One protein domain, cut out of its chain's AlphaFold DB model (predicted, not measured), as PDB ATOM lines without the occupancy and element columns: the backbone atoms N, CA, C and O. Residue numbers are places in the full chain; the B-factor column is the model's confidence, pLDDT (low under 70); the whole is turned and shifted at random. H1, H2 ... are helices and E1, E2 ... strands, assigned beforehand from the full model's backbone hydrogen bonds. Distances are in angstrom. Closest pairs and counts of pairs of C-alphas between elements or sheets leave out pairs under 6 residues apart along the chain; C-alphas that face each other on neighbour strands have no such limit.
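Overview. This is residues 2 to 14, 24 to 37 and 109 to 158 of the 260 residues of the protein "UmuC domain-containing protein" of Stichopus japonicus (UniProt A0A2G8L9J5). Two layers: an antiparallel sheet, E1 E3 E2, with H1 along one face; H2 leads away, residues 150 to 158 sticking out. Two named helices and three named strands, E1 H1 E2 E3 H2, mixed in class, hold under half of the 77 printed residues. The whole is loose: radius of gyration of the C-alphas 15.1 A, spans 52, 29, 26 A.

Along the chain. E1 is residues 31 to 35, from C-alpha 31 at (-23.031, -4.199, 97.717). H1 is 112 to 125, 20.2 A; E2, 132 to 134; E3, 139 to 143. H2 is 145 to 155, ending at C-alpha 155, (-8.462, 4.742, 86.723).

Arrangement. Within hydrogen-bond range are N 32 and O 142 of E1 and E3, 2.9 A, N 133 and O 141 of hairpin E2 and E3, 2.8 A, and every O i to N i+4 pair in both helices. H1's height over the sheet is 9.6 A.

Size, cuts and confidence. Residues 15 to 23 and 38 to 108 are cut out, C-alpha gaps 8.4 A and 21.5 A; pLDDT is under 70 in 2 to 14 and 24 to 27.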
ATOM      1  N   ASN A   2     -36.034   7.978  77.306       24.25
ATOM      2  CA  ASN A   2     -35.104   7.286  78.195       24.25
ATOM      3  C   ASN A   2     -35.870   6.824  79.434       24.25
ATOM      4  O   ASN A   2     -36.616   7.602  80.024       24.25
ATOM      5  N   ARG A   3     -35.746   5.535  79.741       28.06
ATOM      6  CA  ARG A   3     -36.397   4.866  80.865       28.06
ATOM      7  C   ARG A   3     -35.374   4.821  81.992       28.06
ATOM      8  O   ARG A   3     -34.302   4.260  81.789       28.06
ATOM      9  N   ASN A   4     -35.693   5.442  83.118       28.05
ATOM     10  CA  ASN A   4     -34.820   5.475  84.284       28.05
ATOM     11  C   ASN A   4     -35.008   4.172  85.065       28.05
ATOM     12  O   ASN A   4     -36.108   3.912  85.548       28.05
ATOM     13  N   LEU A   5     -33.946   3.369  85.133       27.23
ATOM     14  CA  LEU A   5     -33.795   2.269  86.077       27.23
ATOM     15  C   LEU A   5     -33.463   2.879  87.438       27.23
ATOM     16  O   LEU A   5     -32.497   3.627  87.558       27.23
ATOM     17  N   TRP A   6     -34.268   2.578  88.449       26.89
ATOM     18  CA  TRP A   6     -34.011   3.016  89.815       26.89
ATOM     19  C   TRP A   6     -33.118   1.983  90.498       26.89
ATOM     20  O   TRP A   6     -33.587   0.939  90.940       26.89
ATOM     21  N   THR A   7     -31.820   2.255  90.587       27.92
ATOM     22  CA  THR A   7     -30.934   1.535  91.507       27.92
ATOM     23  C   THR A   7     -31.077   2.162  92.890       27.92
ATOM     24  O   THR A   7     -31.046   3.382  93.053       27.92
ATOM     25  N   SER A   8     -31.295   1.346  93.918       27.83
ATOM     26  CA  SER A   8     -31.335   1.831  95.295       27.83
ATOM     27  C   SER A   8     -30.558   0.925  96.232       27.83
ATOM     28  O   SER A   8     -30.750  -0.284  96.268       27.83
ATOM     29  N   MET A   9     -29.771   1.622  97.054       30.41
ATOM     30  CA  MET A   9     -29.281   1.254  98.377       30.41
ATOM     31  C   MET A   9     -28.019   0.382  98.439       30.41
ATOM     32  O   MET A   9     -28.043  -0.834  98.282       30.41
ATOM     33  N   VAL A  10     -26.915   1.049  98.789       31.77
ATOM     34  CA  VAL A  10     -25.764   0.439  99.462       31.77
ATOM     35  C   VAL A  10     -26.192   0.167 100.903       31.77
ATOM     36  O   VAL A  10     -26.534   1.098 101.635       31.77
ATOM     37  N   ILE A  11     -26.215  -1.100 101.306       29.23
ATOM     38  CA  ILE A  11     -26.446  -1.492 102.699       29.23
ATOM     39  C   ILE A  11     -25.066  -1.646 103.353       29.23
ATOM     40  O   ILE A  11     -24.320  -2.533 102.936       29.23
ATOM     41  N   PRO A  12     -24.696  -0.828 104.358       31.23
ATOM     42  CA  PRO A  12     -23.505  -1.107 105.148       31.23
ATOM     43  C   PRO A  12     -23.757  -2.395 105.930       31.23
ATOM     44  O   PRO A  12     -24.741  -2.504 106.668       31.23
ATOM     45  N   VAL A  13     -22.900  -3.394 105.744       35.62
ATOM     46  CA  VAL A  13     -23.013  -4.638 106.502       35.62
ATOM     47  C   VAL A  13     -22.202  -4.498 107.781       35.62
ATOM     48  O   VAL A  13     -21.002  -4.251 107.740       35.62
ATOM     49  N   CYS A  14     -22.869  -4.636 108.922       31.36
ATOM     50  CA  CYS A  14     -22.225  -4.604 110.227       31.36
ATOM     51  C   CYS A  14     -21.643  -5.988 110.547       31.36
ATOM     52  O   CYS A  14     -22.411  -6.921 110.782       31.36
ATOM     53  N   THR A  24     -16.576  -0.240 114.466       43.72
ATOM     54  CA  THR A  24     -15.929   0.026 113.187       43.72
ATOM     55  C   THR A  24     -17.014  -0.101 112.129       43.72
ATOM     56  O   THR A  24     -17.488  -1.201 111.850       43.72
ATOM     57  N   MET A  25     -17.464   1.026 111.573       43.88
ATOM     58  CA  MET A  25     -18.233   0.986 110.334       43.88
ATOM     59  C   MET A  25     -17.299   0.453 109.251       43.88
ATOM     60  O   MET A  25     -16.460   1.186 108.735       43.88
ATOM     61  N   SER A  26     -17.414  -0.840 108.965       54.41
ATOM     62  CA  SER A  26     -16.767  -1.473 107.826       54.41
ATOM     63  C   SER A  26     -17.391  -0.886 106.562       54.41
ATOM     64  O   SER A  26     -18.544  -1.158 106.226       54.41
ATOM     65  N   LEU A  27     -16.639  -0.021 105.885       66.81
ATOM     66  CA  LEU A  27     -16.931   0.426 104.519       66.81
ATOM     67  C   LEU A  27     -16.259  -0.506 103.501       66.81
ATOM     68  O   LEU A  27     -16.037  -0.129 102.354       66.81
ATOM     69  N   ASP A  28     -15.936  -1.728 103.926       81.06
ATOM     70  CA  ASP A  28     -15.061  -2.642 103.194       81.06
ATOM     71  C   ASP A  28     -15.776  -3.321 102.031       81.06
ATOM     72  O   ASP A  28     -15.141  -4.000 101.231       81.06
ATOM     73  N   ARG A  29     -17.103  -3.171 101.947       84.25
ATOM     74  CA  ARG A  29     -17.910  -3.803 100.912       84.25
ATOM     75  C   ARG A  29     -18.760  -2.826 100.143       84.25
ATOM     76  O   ARG A  29     -19.432  -1.958 100.697       84.25
ATOM     77  N   VAL A  30     -18.799  -3.076  98.844       86.94
ATOM     78  CA  VAL A  30     -19.680  -2.392  97.916       86.94
ATOM     79  C   VAL A  30     -20.720  -3.389  97.439       86.94
ATOM     80  O   VAL A  30     -20.461  -4.214  96.569       86.94
ATOM     81  N   VAL A  31     -21.905  -3.320  98.041       86.75
ATOM     82  CA  VAL A  31     -23.031  -4.199  97.717       86.75
ATOM     83  C   VAL A  31     -24.114  -3.398  97.020       86.75
ATOM     84  O   VAL A  31     -24.438  -2.284  97.432       86.75
ATOM     85  N   VAL A  32     -24.686  -3.990  95.979       87.44
ATOM     86  CA  VAL A  32     -25.769  -3.399  95.200       87.44
ATOM     87  C   VAL A  32     -26.952  -4.351  95.141       87.44
ATOM     88  O   VAL A  32     -26.777  -5.563  95.023       87.44
ATOM     89  N   LEU A  33     -28.157  -3.796  95.218       89.25
ATOM     90  CA  LEU A  33     -29.401  -4.507  94.956       89.25
ATOM     91  C   LEU A  33     -29.944  -4.043  93.606       89.25
ATOM     92  O   LEU A  33     -30.069  -2.843  93.356       89.25
ATOM     93  N   ILE A  34     -30.261  -5.000  92.741       86.25
ATOM     94  CA  ILE A  34     -30.899  -4.738  91.453       86.25
ATOM     95  C   ILE A  34     -32.278  -5.388  91.474       86.25
ATOM     96  O   ILE A  34     -32.378  -6.594  91.684       86.25
ATOM     97  N   ASP A  35     -33.308  -4.577  91.237       89.06
ATOM     98  CA  ASP A  35     -34.719  -4.958  91.147       89.06
ATOM     99  C   ASP A  35     -35.267  -4.507  89.783       89.06
ATOM    100  O   ASP A  35     -34.939  -3.418  89.299       89.06
ATOM    101  N   MET A  36     -36.065  -5.353  89.131       88.19
ATOM    102  CA  MET A  36     -36.632  -5.032  87.827       88.19
ATOM    103  C   MET A  36     -37.969  -4.306  87.968       88.19
ATOM    104  O   MET A  36     -38.984  -4.848  88.405       88.19
ATOM    105  N   ASP A  37     -38.014  -3.099  87.418       85.88
ATOM    106  CA  ASP A  37     -39.215  -2.277  87.320       85.88
ATOM    107  C   ASP A  37     -40.439  -3.044  86.796       85.88
ATOM    108  O   ASP A  37     -40.463  -3.495  85.652       85.88
ATOM    109  N   ALA A 109     -51.768 -21.187  87.809       92.00
ATOM    110  CA  ALA A 109     -51.081 -20.154  87.044       92.00
ATOM    111  C   ALA A 109     -49.682 -20.638  86.616       92.00
ATOM    112  O   ALA A 109     -48.861 -21.020  87.454       92.00
ATOM    113  N   ASP A 110     -49.416 -20.613  85.313       94.50
ATOM    114  CA  ASP A 110     -48.121 -20.952  84.742       94.50
ATOM    115  C   ASP A 110     -47.216 -19.716  84.719       94.50
ATOM    116  O   ASP A 110     -47.407 -18.776  83.949       94.50
ATOM    117  N   LEU A 111     -46.217 -19.729  85.600       94.50
ATOM    118  CA  LEU A 111     -45.234 -18.657  85.750       94.50
ATOM    119  C   LEU A 111     -43.898 -18.965  85.068       94.50
ATOM    120  O   LEU A 111     -42.917 -18.269  85.318       94.50
ATOM    121  N   THR A 112     -43.831 -20.016  84.249       95.50
ATOM    122  CA  THR A 112     -42.582 -20.477  83.625       95.50
ATOM    123  C   THR A 112     -41.912 -19.370  82.819       95.50
ATOM    124  O   THR A 112     -40.737 -19.098  83.052       95.50
ATOM    125  N   LYS A 113     -42.681 -18.618  82.016       94.31
ATOM    126  CA  LYS A 113     -42.150 -17.495  81.226       94.31
ATOM    127  C   LYS A 113     -41.441 -16.425  82.065       94.31
ATOM    128  O   LYS A 113     -40.403 -15.911  81.665       94.31
ATOM    129  N   TYR A 114     -41.975 -16.099  83.244       94.31
ATOM    130  CA  TYR A 114     -41.383 -15.083  84.120       94.31
ATOM    131  C   TYR A 114     -40.139 -15.632  84.823       94.31
ATOM    132  O   TYR A 114     -39.180 -14.899  85.047       94.31
ATOM    133  N   ARG A 115     -40.120 -16.935  85.144       95.06
ATOM    134  CA  ARG A 115     -38.941 -17.586  85.738       95.06
ATOM    135  C   ARG A 115     -37.779 -17.648  84.755       95.06
ATOM    136  O   ARG A 115     -36.647 -17.415  85.172       95.06
ATOM    137  N   GLU A 116     -38.064 -17.950  83.491       94.06
ATOM    138  CA  GLU A 116     -37.082 -17.954  82.403       94.06
ATOM    139  C   GLU A 116     -36.516 -16.549  82.180       94.06
ATOM    140  O   GLU A 116     -35.302 -16.378  82.238       94.06
ATOM    141  N   ALA A 117     -37.376 -15.532  82.070       90.00
ATOM    142  CA  ALA A 117     -36.937 -14.141  81.951       90.00
ATOM    143  C   ALA A 117     -36.082 -13.682  83.150       90.00
ATOM    144  O   ALA A 117     -35.073 -13.007  82.968       90.00
ATOM    145  N   GLY A 118     -36.432 -14.083  84.376       86.69
ATOM    146  CA  GLY A 118     -35.632 -13.756  85.559       86.69
ATOM    147  C   GLY A 118     -34.255 -14.421  85.510       86.69
ATOM    148  O   GLY A 118     -33.246 -13.793  85.813       86.69
ATOM    149  N   ALA A 119     -34.184 -15.679  85.062       90.69
ATOM    150  CA  ALA A 119     -32.912 -16.374  84.874       90.69
ATOM    151  C   ALA A 119     -32.041 -15.727  83.781       90.69
ATOM    152  O   ALA A 119     -30.826 -15.656  83.949       90.69
ATOM    153  N   GLU A 120     -32.641 -15.225  82.695       89.75
ATOM    154  CA  GLU A 120     -31.932 -14.452  81.663       89.75
ATOM    155  C   GLU A 120     -31.239 -13.222  82.267       89.75
ATOM    156  O   GLU A 120     -30.059 -13.002  81.997       89.75
ATOM    157  N   VAL A 121     -31.932 -12.471  83.130       84.62
ATOM    158  CA  VAL A 121     -31.365 -11.293  83.806       84.62
ATOM    159  C   VAL A 121     -30.212 -11.686  84.728       84.62
ATOM    160  O   VAL A 121     -29.128 -11.119  84.618       84.62
ATOM    161  N   ILE A 122     -30.394 -12.697  85.585       85.62
ATOM    162  CA  ILE A 122     -29.326 -13.162  86.487       85.62
ATOM    163  C   ILE A 122     -28.083 -13.603  85.701       85.62
ATOM    164  O   ILE A 122     -26.966 -13.270  86.090       85.62
ATOM    165  N   ASN A 123     -28.257 -14.292  84.570       87.94
ATOM    166  CA  ASN A 123     -27.135 -14.707  83.725       87.94
ATOM    167  C   ASN A 123     -26.334 -13.519  83.179       87.94
ATOM    168  O   ASN A 123     -25.128 -13.649  82.988       87.94
ATOM    169  N   VAL A 124     -26.984 -12.382  82.919       86.19
ATOM    170  CA  VAL A 124     -26.304 -11.141  82.529       86.19
ATOM    171  C   VAL A 124     -25.558 -10.548  83.724       86.19
ATOM    172  O   VAL A 124     -24.385 -10.215  83.595       86.19
ATOM    173  N   LEU A 125     -26.182 -10.495  84.905       84.00
ATOM    174  CA  LEU A 125     -25.548  -9.980  86.128       84.00
ATOM    175  C   LEU A 125     -24.278 -10.761  86.509       84.00
ATOM    176  O   LEU A 125     -23.264 -10.165  86.868       84.00
ATOM    177  N   MET A 126     -24.296 -12.085  86.336       88.06
ATOM    178  CA  MET A 126     -23.143 -12.963  86.580       88.06
ATOM    179  C   MET A 126     -21.947 -12.717  85.644       88.06
ATOM    180  O   MET A 126     -20.860 -13.238  85.895       88.06
ATOM    181  N   GLN A 127     -22.115 -11.955  84.557       88.12
ATOM    182  CA  GLN A 127     -20.996 -11.555  83.694       88.12
ATOM    183  C   GLN A 127     -20.178 -10.408  84.300       88.12
ATOM    184  O   GLN A 127     -19.032 -10.217  83.897       88.12
ATOM    185  N   PHE A 128     -20.750  -9.663  85.252       82.25
ATOM    186  CA  PHE A 128     -20.106  -8.508  85.879       82.25
ATOM    187  C   PHE A 128     -19.366  -8.868  87.160       82.25
ATOM    188  O   PHE A 128     -18.251  -8.398  87.352       82.25
ATOM    189  N   SER A 129     -19.959  -9.716  87.999       87.31
ATOM    190  CA  SER A 129     -19.332 -10.225  89.219       87.31
ATOM    191  C   SER A 129     -19.678 -11.696  89.407       87.31
ATOM    192  O   SER A 129     -20.746 -12.172  89.015       87.31
ATOM    193  N   LYS A 130     -18.761 -12.436  90.035       89.75
ATOM    194  CA  LYS A 130     -18.997 -13.832  90.437       89.75
ATOM    195  C   LYS A 130     -19.807 -13.937  91.731       89.75
ATOM    196  O   LYS A 130     -20.273 -15.026  92.059       89.75
ATOM    197  N   LYS A 131     -19.959 -12.832  92.466       93.69
ATOM    198  CA  LYS A 131     -20.615 -12.758  93.773       93.69
ATOM    199  C   LYS A 131     -22.043 -12.220  93.617       93.69
ATOM    200  O   LYS A 131     -22.346 -11.105  94.028       93.69
ATOM    201  N   VAL A 132     -22.909 -13.016  92.988       91.62
ATOM    202  CA  VAL A 132     -24.331 -12.690  92.782       91.62
ATOM    203  C   VAL A 132     -25.200 -13.621  93.622       91.62
ATOM    204  O   VAL A 132     -25.108 -14.843  93.491       91.62
ATOM    205  N   GLU A 133     -26.082 -13.052  94.439       92.81
ATOM    206  CA  GLU A 133     -27.086 -13.778  95.211       92.81
ATOM    207  C   GLU A 133     -28.488 -13.406  94.728       92.81
ATOM    208  O   GLU A 133     -28.914 -12.252  94.786       92.81
ATOM    209  N   ARG A 134     -29.236 -14.402  94.250       92.88
ATOM    210  CA  ARG A 134     -30.624 -14.206  93.830       92.88
ATOM    211  C   ARG A 134     -31.531 -14.099  95.059       92.88
ATOM    212  O   ARG A 134     -31.703 -15.091  95.763       92.88
ATOM    213  N   ALA A 135     -32.171 -12.946  95.244       89.69
ATOM    214  CA  ALA A 135     -33.106 -12.697  96.343       89.69
ATOM    215  C   ALA A 135     -34.550 -13.077  95.977       89.69
ATOM    216  O   ALA A 135     -35.272 -13.662  96.787       89.69
ATOM    217  N   SER A 136     -34.972 -12.797  94.739       90.50
ATOM    218  CA  SER A 136     -36.333 -13.069  94.265       90.50
ATOM    219  C   SER A 136     -36.352 -13.478  92.781       90.50
ATOM    220  O   SER A 136     -35.340 -13.901  92.214       90.50
ATOM    221  N   ILE A 137     -37.522 -13.454  92.131       88.06
ATOM    222  CA  ILE A 137     -37.609 -13.755  90.698       88.06
ATOM    223  C   ILE A 137     -36.950 -12.665  89.839       88.06
ATOM    224  O   ILE A 137     -36.361 -13.018  88.817       88.06
ATOM    225  N   ASP A 138     -37.026 -11.419  90.297       88.31
ATOM    226  CA  ASP A 138     -36.589 -10.169  89.676       88.31
ATOM    227  C   ASP A 138     -35.537  -9.398  90.482       88.31
ATOM    228  O   ASP A 138     -35.002  -8.419  89.975       88.31
ATOM    229  N   GLU A 139     -35.179  -9.857  91.681       89.00
ATOM    230  CA  GLU A 139     -34.206  -9.183  92.543       89.00
ATOM    231  C   GLU A 139     -32.929 -10.004  92.753       89.00
ATOM    232  O   GLU A 139     -32.972 -11.227  92.970       89.00
ATOM    233  N   ALA A 140     -31.786  -9.318  92.767       88.75
ATOM    234  CA  ALA A 140     -30.497  -9.901  93.125       88.75
ATOM    235  C   ALA A 140     -29.567  -8.911  93.829       88.75
ATOM    236  O   ALA A 140     -29.466  -7.746  93.441       88.75
ATOM    237  N   TYR A 141     -28.837  -9.422  94.818       89.50
ATOM    238  CA  TYR A 141     -27.696  -8.747  95.419       89.50
ATOM    239  C   TYR A 141     -26.428  -9.076  94.639       89.50
ATOM    240  O   TYR A 141     -26.215 -10.220  94.230       89.50
ATOM    241  N   ILE A 142     -25.567  -8.080  94.462       88.81
ATOM    242  CA  ILE A 142     -24.241  -8.252  93.879       88.81
ATOM    243  C   ILE A 142     -23.224  -7.589  94.795       88.81
ATOM    244  O   ILE A 142     -23.365  -6.420  95.149       88.81
ATOM    245  N   ASP A 143     -22.195  -8.340  95.163       88.88
ATOM    246  CA  ASP A 143     -21.002  -7.785  95.788       88.88
ATOM    247  C   ASP A 143     -20.024  -7.385  94.675       88.88
ATOM    248  O   ASP A 143     -19.558  -8.232  93.905       88.88
ATOM    249  N   LEU A 144     -19.785  -6.079  94.563       87.06
ATOM    250  CA  LEU A 144     -18.917  -5.454  93.569       87.06
ATOM    251  C   LEU A 144     -17.559  -5.046  94.147       87.06
ATOM    252  O   LEU A 144     -16.806  -4.363  93.464       87.06
ATOM    253  N   THR A 145     -17.246  -5.406  95.395       86.56
ATOM    254  CA  THR A 145     -16.052  -4.923  96.112       86.56
ATOM    255  C   THR A 145     -14.767  -5.105  95.301       86.56
ATOM    256  O   THR A 145     -14.006  -4.153  95.123       86.56
ATOM    257  N   ASP A 146     -14.567  -6.292  94.724       90.44
ATOM    258  CA  ASP A 146     -13.365  -6.603  93.942       90.44
ATOM    259  C   ASP A 146     -13.355  -5.816  92.618       90.44
ATOM    260  O   ASP A 146     -12.321  -5.305  92.179       90.44
ATOM    261  N   GLU A 147     -14.519  -5.687  91.973       87.00
ATOM    262  CA  GLU A 147     -14.695  -4.928  90.737       87.00
ATOM    263  C   GLU A 147     -14.443  -3.427  90.946       87.00
ATOM    264  O   GLU A 147     -13.861  -2.767  90.077       87.00
ATOM    265  N   VAL A 148     -14.838  -2.888  92.105       86.56
ATOM    266  CA  VAL A 148     -14.572  -1.505  92.513       86.56
ATOM    267  C   VAL A 148     -13.081  -1.265  92.641       86.56
ATOM    268  O   VAL A 148     -12.554  -0.338  92.022       86.56
ATOM    269  N   GLU A 149     -12.400  -2.102  93.417       87.56
ATOM    270  CA  GLU A 149     -10.978  -1.956  93.714       87.56
ATOM    271  C   GLU A 149     -10.118  -2.105  92.451       87.56
ATOM    272  O   GLU A 149      -9.223  -1.291  92.186       87.56
ATOM    273  N   ALA A 150     -10.448  -3.082  91.600       87.75
ATOM    274  CA  ALA A 150      -9.786  -3.272  90.314       87.75
ATOM    275  C   ALA A 150      -9.949  -2.048  89.401       87.75
ATOM    276  O   ALA A 150      -9.001  -1.642  88.721       87.75
ATOM    277  N   ARG A 151     -11.138  -1.437  89.382       83.25
ATOM    278  CA  ARG A 151     -11.425  -0.264  88.551       83.25
ATOM    279  C   ARG A 151     -10.751   0.997  89.082       83.25
ATOM    280  O   ARG A 151     -10.171   1.728  88.283       83.25
ATOM    281  N   LEU A 152     -10.758   1.218  90.397       83.94
ATOM    282  CA  LEU A 152     -10.025   2.314  91.041       83.94
ATOM    283  C   LEU A 152      -8.526   2.237  90.727       83.94
ATOM    284  O   LEU A 152      -7.925   3.231  90.321       83.94
ATOM    285  N   SER A 153      -7.952   1.033  90.794       85.75
ATOM    286  CA  SER A 153      -6.546   0.791  90.446       85.75
ATOM    287  C   SER A 153      -6.226   1.110  88.977       85.75
ATOM    288  O   SER A 153      -5.128   1.562  88.665       85.75
ATOM    289  N   GLN A 154      -7.177   0.890  88.061       84.25
ATOM    290  CA  GLN A 154      -7.018   1.174  86.628       84.25
ATOM    291  C   GLN A 154      -7.247   2.646  86.267       84.25
ATOM    292  O   GLN A 154      -6.660   3.135  85.302       84.25
ATOM    293  N   MET A 155      -8.118   3.344  86.996       77.62
ATOM    294  CA  MET A 155      -8.462   4.742  86.723       77.62
ATOM    295  C   MET A 155      -7.392   5.734  87.182       77.62
ATOM    296  O   MET A 155      -7.319   6.830  86.627       77.62
ATOM    297  N   GLY A 156      -6.571   5.379  88.174       73.12
ATOM    298  CA  GLY A 156      -5.615   6.316  88.766       73.12
ATOM    299  C   GLY A 156      -6.320   7.559  89.327       73.12
ATOM    300  O   GLY A 156      -7.381   7.453  89.934       73.12
ATOM    301  N   GLU A 157      -5.759   8.750  89.099       76.25
ATOM    302  CA  GLU A 157      -6.316  10.028  89.584       76.25
ATOM    303  C   GLU A 157      -7.367  10.655  88.643       76.25
ATOM    304  O   GLU A 157      -7.723  11.827  88.792       76.25
ATOM    305  N   HIS A 158      -7.868   9.922  87.642       76.06
ATOM    306  CA  HIS A 158      -8.864  10.475  86.725       76.06
ATOM    307  C   HIS A 158     -10.205  10.731  87.437       76.06
ATOM    308  O   HIS A 158     -10.788   9.802  88.002       76.06
TER     309      HIS A 158